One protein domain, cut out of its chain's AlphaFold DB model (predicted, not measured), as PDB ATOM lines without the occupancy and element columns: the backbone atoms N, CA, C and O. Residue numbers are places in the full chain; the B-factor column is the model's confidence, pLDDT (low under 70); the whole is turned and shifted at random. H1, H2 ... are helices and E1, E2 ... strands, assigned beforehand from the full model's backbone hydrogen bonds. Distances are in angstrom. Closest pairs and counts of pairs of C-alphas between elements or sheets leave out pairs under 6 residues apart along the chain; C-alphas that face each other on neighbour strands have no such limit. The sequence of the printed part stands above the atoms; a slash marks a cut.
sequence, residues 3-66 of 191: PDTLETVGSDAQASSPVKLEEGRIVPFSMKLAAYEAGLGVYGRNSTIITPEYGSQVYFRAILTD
ATOM      1  N   PRO A   3     181.724 158.890 214.676       52.84
ATOM      2  CA  PRO A   3     182.646 159.229 213.584       52.84
ATOM      3  C   PRO A   3     184.099 158.886 213.939       52.84
ATOM      4  O   PRO A   3     184.752 158.160 213.204       52.84
ATOM      5  N   ASP A   4     184.530 159.253 215.149       55.38
ATOM      6  CA  ASP A   4     185.888 159.000 215.649       55.38
ATOM      7  C   ASP A   4     186.257 157.499 215.670       55.38
ATOM      8  O   ASP A   4     187.417 157.150 215.501       55.38
ATOM      9  N   THR A   5     185.286 156.591 215.854       61.28
ATOM     10  CA  THR A   5     185.517 155.133 215.796       61.28
ATOM     11  C   THR A   5     185.565 154.581 214.368       61.28
ATOM     12  O   THR A   5     186.248 153.589 214.123       61.28
ATOM     13  N   LEU A   6     184.880 155.210 213.410       57.16
ATOM     14  CA  LEU A   6     184.941 154.816 211.995       57.16
ATOM     15  C   LEU A   6     186.227 155.324 211.329       57.16
ATOM     16  O   LEU A   6     186.866 154.597 210.571       57.16
ATOM     17  N   GLU A   7     186.687 156.510 211.724       58.12
ATOM     18  CA  GLU A   7     187.984 157.050 211.306       58.12
ATOM     19  C   GLU A   7     189.145 156.158 211.784       58.12
ATOM     20  O   GLU A   7     190.119 155.960 211.058       58.12
ATOM     21  N   THR A   8     189.029 155.524 212.962       58.31
ATOM     22  CA  THR A   8     190.056 154.583 213.454       58.31
ATOM     23  C   THR A   8     190.162 153.280 212.658       58.31
ATOM     24  O   THR A   8     191.195 152.617 212.746       58.31
ATOM     25  N   VAL A   9     189.143 152.917 211.869       57.66
ATOM     26  CA  VAL A   9     189.190 151.757 210.955       57.66
ATOM     27  C   VAL A   9     189.476 152.155 209.503       57.66
ATOM     28  O   VAL A   9     189.437 151.302 208.621       57.66
ATOM     29  N   GLY A  10     189.832 153.424 209.261       53.53
ATOM     30  CA  GLY A  10     190.253 153.924 207.952       53.53
ATOM     31  C   GLY A  10     189.114 154.205 206.973       53.53
ATOM     32  O   GLY A  10     189.379 154.283 205.777       53.53
ATOM     33  N   SER A  11     187.880 154.347 207.465       56.53
ATOM     34  CA  SER A  11     186.714 154.702 206.653       56.53
ATOM     35  C   SER A  11     186.340 156.166 206.829       56.53
ATOM     36  O   SER A  11     186.303 156.676 207.954       56.53
ATOM     37  N   ASP A  12     185.989 156.818 205.722       64.75
ATOM     38  CA  ASP A  12     185.432 158.164 205.762       64.75
ATOM     39  C   ASP A  12     184.042 158.106 206.408       64.75
ATOM     40  O   ASP A  12     183.208 157.256 206.074       64.75
ATOM     41  N   ALA A  13     183.775 158.998 207.362       59.97
ATOM     42  CA  ALA A  13     182.505 159.046 208.074       59.97
ATOM     43  C   ALA A  13     182.022 160.486 208.250       59.97
ATOM     44  O   ALA A  13     182.694 161.326 208.845       59.97
ATOM     45  N   GLN A  14     180.805 160.776 207.788       61.78
ATOM     46  CA  GLN A  14     180.195 162.096 207.931       61.78
ATOM     47  C   GLN A  14     178.820 161.999 208.592       61.78
ATOM     48  O   GLN A  14     177.906 161.344 208.094       61.78
ATOM     49  N   ALA A  15     178.641 162.695 209.716       60.59
ATOM     50  CA  ALA A  15     177.334 162.813 210.353       60.59
ATOM     51  C   ALA A  15     176.359 163.612 209.473       60.59
ATOM     52  O   ALA A  15     176.735 164.613 208.860       60.59
ATOM     53  N   SER A  16     175.080 163.231 209.496       59.16
ATOM     54  CA  SER A  16     173.967 163.937 208.856       59.16
ATOM     55  C   SER A  16     173.674 165.278 209.559       59.16
ATOM     56  O   SER A  16     172.639 165.468 210.197       59.16
ATOM     57  N   SER A  17     174.615 166.214 209.519       51.97
ATOM     58  CA  SER A  17     174.340 167.645 209.681       51.97
ATOM     59  C   SER A  17     173.747 168.161 208.358       51.97
ATOM     60  O   SER A  17     173.898 167.463 207.353       51.97
ATOM     61  N   PRO A  18     173.075 169.332 208.271       48.72
ATOM     62  CA  PRO A  18     172.850 169.975 206.977       48.72
ATOM     63  C   PRO A  18     174.182 170.023 206.231       48.72
ATOM     64  O   PRO A  18     175.098 170.747 206.625       48.72
ATOM     65  N   VAL A  19     174.308 169.159 205.226       45.50
ATOM     66  CA  VAL A  19     175.578 168.875 204.577       45.50
ATOM     67  C   VAL A  19     175.993 170.148 203.849       45.50
ATOM     68  O   VAL A  19     175.435 170.491 202.809       45.50
ATOM     69  N   LYS A  20     176.948 170.887 204.417       41.16
ATOM     70  CA  LYS A  20     177.772 171.803 203.634       41.16
ATOM     71  C   LYS A  20     178.778 170.923 202.906       41.16
ATOM     72  O   LYS A  20     179.858 170.673 203.427       41.16
ATOM     73  N   LEU A  21     178.394 170.405 201.740       48.00
ATOM     74  CA  LEU A  21     179.394 169.943 200.780       48.00
ATOM     75  C   LEU A  21     180.247 171.156 200.388       48.00
ATOM     76  O   LEU A  21     179.728 172.279 200.367       48.00
ATOM     77  N   GLU A  22     181.523 170.940 200.074       47.47
ATOM     78  CA  GLU A  22     182.503 172.002 199.781       47.47
ATOM     79  C   GLU A  22     182.144 172.897 198.573       47.47
ATOM     80  O   GLU A  22     182.810 173.888 198.304       47.47
ATOM     81  N   GLU A  23     181.012 172.649 197.912       48.03
ATOM     82  CA  GLU A  23     180.483 173.446 196.799       48.03
ATOM     83  C   GLU A  23     179.058 173.979 197.045       48.03
ATOM     84  O   GLU A  23     178.290 174.220 196.111       48.03
ATOM     85  N   GLY A  24     178.645 174.151 198.307       46.09
ATOM     86  CA  GLY A  24     177.391 174.842 198.642       46.09
ATOM     87  C   GLY A  24     176.106 174.101 198.240       46.09
ATOM     88  O   GLY A  24     175.026 174.691 198.251       46.09
ATOM     89  N   ARG A  25     176.193 172.808 197.906       47.56
ATOM     90  CA  ARG A  25     175.037 171.957 197.592       47.56
ATOM     91  C   ARG A  25     174.626 171.153 198.822       47.56
ATOM     92  O   ARG A  25     175.348 170.267 199.261       47.56
ATOM     93  N   ILE A  26     173.439 171.441 199.355       53.44
ATOM     94  CA  ILE A  26     172.778 170.582 200.343       53.44
ATOM     95  C   ILE A  26     172.066 169.479 199.556       53.44
ATOM     96  O   ILE A  26     171.046 169.742 198.916       53.44
ATOM     97  N   VAL A  27     172.598 168.256 199.565       56.84
ATOM     98  CA  VAL A  27     171.900 167.106 198.967       56.84
ATOM     99  C   VAL A  27     170.713 166.746 199.869       56.84
ATOM    100  O   VAL A  27     170.895 166.593 201.080       56.84
ATOM    101  N   PRO A  28     169.485 166.621 199.333       66.38
ATOM    102  CA  PRO A  28     168.339 166.211 200.131       66.38
ATOM    103  C   PRO A  28     168.474 164.732 200.520       66.38
ATOM    104  O   PRO A  28     168.153 163.842 199.740       66.38
ATOM    105  N   PHE A  29     168.927 164.464 201.745       78.00
ATOM    106  CA  PHE A  29     168.972 163.119 202.318       78.00
ATOM    107  C   PHE A  29     167.718 162.859 203.169       78.00
ATOM    108  O   PHE A  29     167.454 163.544 204.161       78.00
ATOM    109  N   SER A  30     166.895 161.890 202.760       86.12
ATOM    110  CA  SER A  30     165.635 161.577 203.443       86.12
ATOM    111  C   SER A  30     165.871 160.638 204.625       86.12
ATOM    112  O   SER A  30     165.901 159.422 204.461       86.12
ATOM    113  N   MET A  31     165.930 161.196 205.837       90.06
ATOM    114  CA  MET A  31     166.096 160.407 207.069       90.06
ATOM    115  C   MET A  31     165.017 159.338 207.259       90.06
ATOM    116  O   MET A  31     165.297 158.264 207.774       90.06
ATOM    117  N   LYS A  32     163.778 159.620 206.835       91.06
ATOM    118  CA  LYS A  32     162.679 158.651 206.934       91.06
ATOM    119  C   LYS A  32     162.880 157.464 205.999       91.06
ATOM    120  O   LYS A  32     162.585 156.348 206.393       91.06
ATOM    121  N   LEU A  33     163.370 157.725 204.784       90.81
ATOM    122  CA  LEU A  33     163.649 156.653 203.834       90.81
ATOM    123  C   LEU A  33     164.827 155.821 204.335       90.81
ATOM    124  O   LEU A  33     164.702 154.614 204.424       90.81
ATOM    125  N   ALA A  34     165.909 156.471 204.771       91.69
ATOM    126  CA  ALA A  34     167.059 155.780 205.347       91.69
ATOM    127  C   ALA A  34     166.670 154.888 206.538       91.69
ATOM    128  O   ALA A  34     167.096 153.745 206.601       91.69
ATOM    129  N   ALA A  35     165.820 155.371 207.450       93.75
ATOM    130  CA  ALA A  35     165.347 154.571 208.581       93.75
ATOM    131  C   ALA A  35     164.451 153.390 208.167       93.75
ATOM    132  O   ALA A  35     164.476 152.354 208.824       93.75
ATOM    133  N   TYR A  36     163.657 153.546 207.104       94.38
ATOM    134  CA  TYR A  36     162.848 152.463 206.544       94.38
ATOM    135  C   TYR A  36     163.723 151.380 205.897       94.38
ATOM    136  O   TYR A  36     163.567 150.205 206.214       94.38
ATOM    137  N   GLU A  37     164.664 151.788 205.039       92.06
ATOM    138  CA  GLU A  37     165.582 150.874 204.344       92.06
ATOM    139  C   GLU A  37     166.539 150.173 205.319       92.06
ATOM    140  O   GLU A  37     166.840 149.003 205.140       92.06
ATOM    141  N   ALA A  38     166.964 150.852 206.391       92.81
ATOM    142  CA  ALA A  38     167.809 150.280 207.442       92.81
ATOM    143  C   ALA A  38     167.036 149.417 208.464       92.81
ATOM    144  O   ALA A  38     167.528 149.184 209.562       92.81
ATOM    145  N   GLY A  39     165.788 149.028 208.179       94.69
ATOM    146  CA  GLY A  39     165.027 148.127 209.054       94.69
ATOM    147  C   GLY A  39     164.655 148.701 210.428       94.69
ATOM    148  O   GLY A  39     164.243 147.959 211.315       94.69
ATOM    149  N   LEU A  40     164.747 150.021 210.641       94.94
ATOM    150  CA  LEU A  40     164.462 150.627 211.950       94.94
ATOM    151  C   LEU A  40     162.958 150.755 212.229       94.94
ATOM    152  O   LEU A  40     162.534 150.859 213.383       94.94
ATOM    153  N   GLY A  41     162.129 150.791 211.185       95.56
ATOM    154  CA  GLY A  41     160.687 150.971 211.311       95.56
ATOM    155  C   GLY A  41     159.966 151.042 209.972       95.56
ATOM    156  O   GLY A  41     160.579 150.996 208.910       95.56
ATOM    157  N   VAL A  42     158.645 151.206 210.025       96.56
ATOM    158  CA  VAL A  42     157.792 151.345 208.833       96.56
ATOM    159  C   VAL A  42     157.109 152.703 208.791       96.56
ATOM    160  O   VAL A  42     156.935 153.367 209.816       96.56
ATOM    161  N   TYR A  43     156.688 153.132 207.603       95.56
ATOM    162  CA  TYR A  43     155.889 154.345 207.469       95.56
ATOM    163  C   TYR A  43     154.506 154.164 208.094       95.56
ATOM    164  O   TYR A  43     153.744 153.284 207.710       95.56
ATOM    165  N   GLY A  44     154.156 155.052 209.017       95.44
ATOM    166  CA  GLY A  44     152.791 155.214 209.491       95.44
ATOM    167  C   GLY A  44     151.948 156.066 208.542       95.44
ATOM    168  O   GLY A  44     152.461 156.849 207.739       95.44
ATOM    169  N   ARG A  45     150.624 155.987 208.698       95.62
ATOM    170  CA  ARG A  45     149.640 156.778 207.931       95.62
ATOM    171  C   ARG A  45     149.808 158.292 208.103       95.62
ATOM    172  O   ARG A  45     149.581 159.062 207.178       95.62
ATOM    173  N   ASN A  46     150.321 158.727 209.253       94.19
ATOM    174  CA  ASN A  46     150.714 160.117 209.509       94.19
ATOM    175  C   ASN A  46     152.084 160.510 208.900       94.19
ATOM    176  O   ASN A  46     152.626 161.561 209.232       94.19
ATOM    177  N   SER A  47     152.669 159.675 208.032       94.00
ATOM    178  CA  SER A  47     153.982 159.852 207.392       94.00
ATOM    179  C   SER A  47     155.198 159.837 208.336       94.00
ATOM    180  O   SER A  47     156.308 160.156 207.896       94.00
ATOM    181  N   THR A  48     155.050 159.482 209.614       93.19
ATOM    182  CA  THR A  48     156.196 159.252 210.521       93.19
ATOM    183  C   THR A  48     156.737 157.829 210.368       93.19
ATOM    184  O   THR A  48     156.020 156.960 209.883       93.19
ATOM    185  N   ILE A  49     157.994 157.589 210.750       95.56
ATOM    186  CA  ILE A  49     158.504 156.219 210.892       95.56
ATOM    187  C   ILE A  49     158.120 155.724 212.281       95.56
ATOM    188  O   ILE A  49     158.398 156.391 213.278       95.56
ATOM    189  N   ILE A  50     157.458 154.574 212.325       94.88
ATOM    190  CA  ILE A  50     157.052 153.894 213.546       94.88
ATOM    191  C   ILE A  50     158.009 152.730 213.746       94.88
ATOM    192  O   ILE A  50     158.115 151.855 212.888       94.88
ATOM    193  N   THR A  51     158.705 152.733 214.876       94.88
ATOM    194  CA  THR A  51     159.629 151.665 215.265       94.88
ATOM    195  C   THR A  51     158.918 150.677 216.205       94.88
ATOM    196  O   THR A  51     158.056 151.105 216.985       94.88
ATOM    197  N   PRO A  52     159.244 149.371 216.179       93.19
ATOM    198  CA  PRO A  52     158.646 148.401 217.100       93.19
ATOM    199  C   PRO A  52     158.887 148.745 218.573       93.19
ATOM    200  O   PRO A  52     157.977 148.611 219.392       93.19
ATOM    201  N   GLU A  53     160.084 149.224 218.911       90.25
ATOM    202  CA  GLU A  53     160.498 149.481 220.291       90.25
ATOM    203  C   GLU A  53     160.054 150.866 220.791       90.25
ATOM    204  O   GLU A  53     159.382 150.968 221.818       90.25
ATOM    205  N   TYR A  54     160.338 151.929 220.033       89.44
ATOM    206  CA  TYR A  54     160.159 153.322 220.474       89.44
ATOM    207  C   TYR A  54     158.929 154.012 219.871       89.44
ATOM    208  O   TYR A  54     158.594 155.146 220.227       89.44
ATOM    209  N   GLY A  55     158.211 153.334 218.975       91.62
ATOM    210  CA  GLY A  55     156.997 153.870 218.386       91.62
ATOM    211  C   GLY A  55     157.259 154.997 217.388       91.62
ATOM    212  O   GLY A  55     158.282 155.006 216.703       91.62
ATOM    213  N   SER A  56     156.318 155.941 217.283       89.38
ATOM    214  CA  SER A  56     156.345 157.035 216.294       89.38
ATOM    215  C   SER A  56     157.091 158.306 216.730       89.38
ATOM    216  O   SER A  56     157.126 159.277 215.974       89.38
ATOM    217  N   GLN A  57     157.634 158.352 217.951       86.81
ATOM    218  CA  GLN A  57     158.303 159.536 218.515       86.81
ATOM    219  C   GLN A  57     159.828 159.384 218.508       86.81
ATOM    220  O   GLN A  57     160.481 159.447 219.544       86.81
ATOM    221  N   VAL A  58     160.397 159.163 217.322       86.31
ATOM    222  CA  VAL A  58     161.837 158.928 217.141       86.31
ATOM    223  C   VAL A  58     162.440 159.992 216.229       86.31
ATOM    224  O   VAL A  58     161.918 160.280 215.151       86.31
ATOM    225  N   TYR A  59     163.566 160.564 216.658       85.81
ATOM    226  CA  TYR A  59     164.409 161.414 215.821       85.81
ATOM    227  C   TYR A  59     165.571 160.600 215.266       85.81
ATOM    228  O   TYR A  59     166.398 160.092 216.016       85.81
ATOM    229  N   PHE A  60     165.656 160.530 213.942       87.38
ATOM    230  CA  PHE A  60     166.728 159.816 213.263       87.38
ATOM    231  C   PHE A  60     167.915 160.735 212.988       87.38
ATOM    232  O   PHE A  60     167.755 161.913 212.653       87.38
ATOM    233  N   ARG A  61     169.109 160.160 213.092       85.94
ATOM    234  CA  ARG A  61     170.377 160.707 212.606       85.94
ATOM    235  C   ARG A  61     171.076 159.610 211.815       85.94
ATOM    236  O   ARG A  61     170.859 158.437 212.090       85.94
ATOM    237  N   ALA A  62     171.877 159.994 210.835       85.19
ATOM    238  CA  ALA A  62     172.611 159.070 209.993       85.19
ATOM    239  C   ALA A  62     174.086 159.456 210.000       85.19
ATOM    240  O   ALA A  62     174.441 160.615 210.225       85.19
ATOM    241  N   ILE A  63     174.931 158.469 209.754       83.75
ATOM    242  CA  ILE A  63     176.338 158.661 209.438       83.75
ATOM    243  C   ILE A  63     176.523 158.022 208.072       83.75
ATOM    244  O   ILE A  63     176.171 156.861 207.883       83.75
ATOM    245  N   LEU A  64     176.990 158.809 207.114       83.12
ATOM    246  CA  LEU A  64     177.360 158.313 205.798       83.12
ATOM    247  C   LEU A  64     178.792 157.812 205.889       83.12
ATOM    248  O   LEU A  64     179.647 158.532 206.403       83.12
ATOM    249  N   THR A  65     179.033 156.593 205.427       81.88
ATOM    250  CA  THR A  65     180.358 155.977 205.434       81.88
ATOM    251  C   THR A  65     180.498 155.005 204.272       81.88
ATOM    252  O   THR A  65     179.496 154.505 203.760       81.88
ATOM    253  N   ASP A  66     181.733 154.786 203.833       85.12
ATOM    254  CA  ASP A  66     182.106 153.801 202.816       85.12
ATOM    255  C   ASP A  66     182.400 152.412 203.405       85.12
ATOM    256  O   ASP A  66     182.658 151.465 202.660       85.12
TER     257      ASP A  66
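This is residues 3 to 66 of the 191 residues of a protein of Firmicutes bacterium (UniProt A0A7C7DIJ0). Little regular structure is here: a loose, looping chain whose small E1-E2 strand pair lies near one end with H1 beside it, while H2 and the short pairing of residues 42 to 43 with 49 to 50 lie toward the other. Residues 20 to 25 stick out. The printed part has 64 residues, running H1, E1, H2, E2; the sheet is antiparallel, the class mixed, with 18 residues in named elements. It is loose, radius of gyration of the C-alphas 14.0 A, spans 37 by 28 by 16 A.

Find E1, residues 13 to 15, from C-alpha 13 at (182.505, 159.046, 208.074), and E2, residues 63 to 65, ending with C-alpha 65 at (180.358, 155.977, 205.434). H1 is residues 3 to 7; H2, residues 31 to 37, runs 9.9 A.

Look at N 14 and O 64 of antiparallel E1 and E2, 2.9 A apart. The closest C-alphas of H1 and E1, Pro 3 and Ala 13, are 5.5 A apart. H1 and H2 are apart. In both helices every O i to N i+4 pair is within hydrogen-bond range.

The C-alphas farthest apart, Thr 8 and Arg 45, are 40.9 A apart. The printed part has no cut; links E1 to H2 and H2 to E2 are long. The model's pLDDT is under 70 at residues 3 to 28.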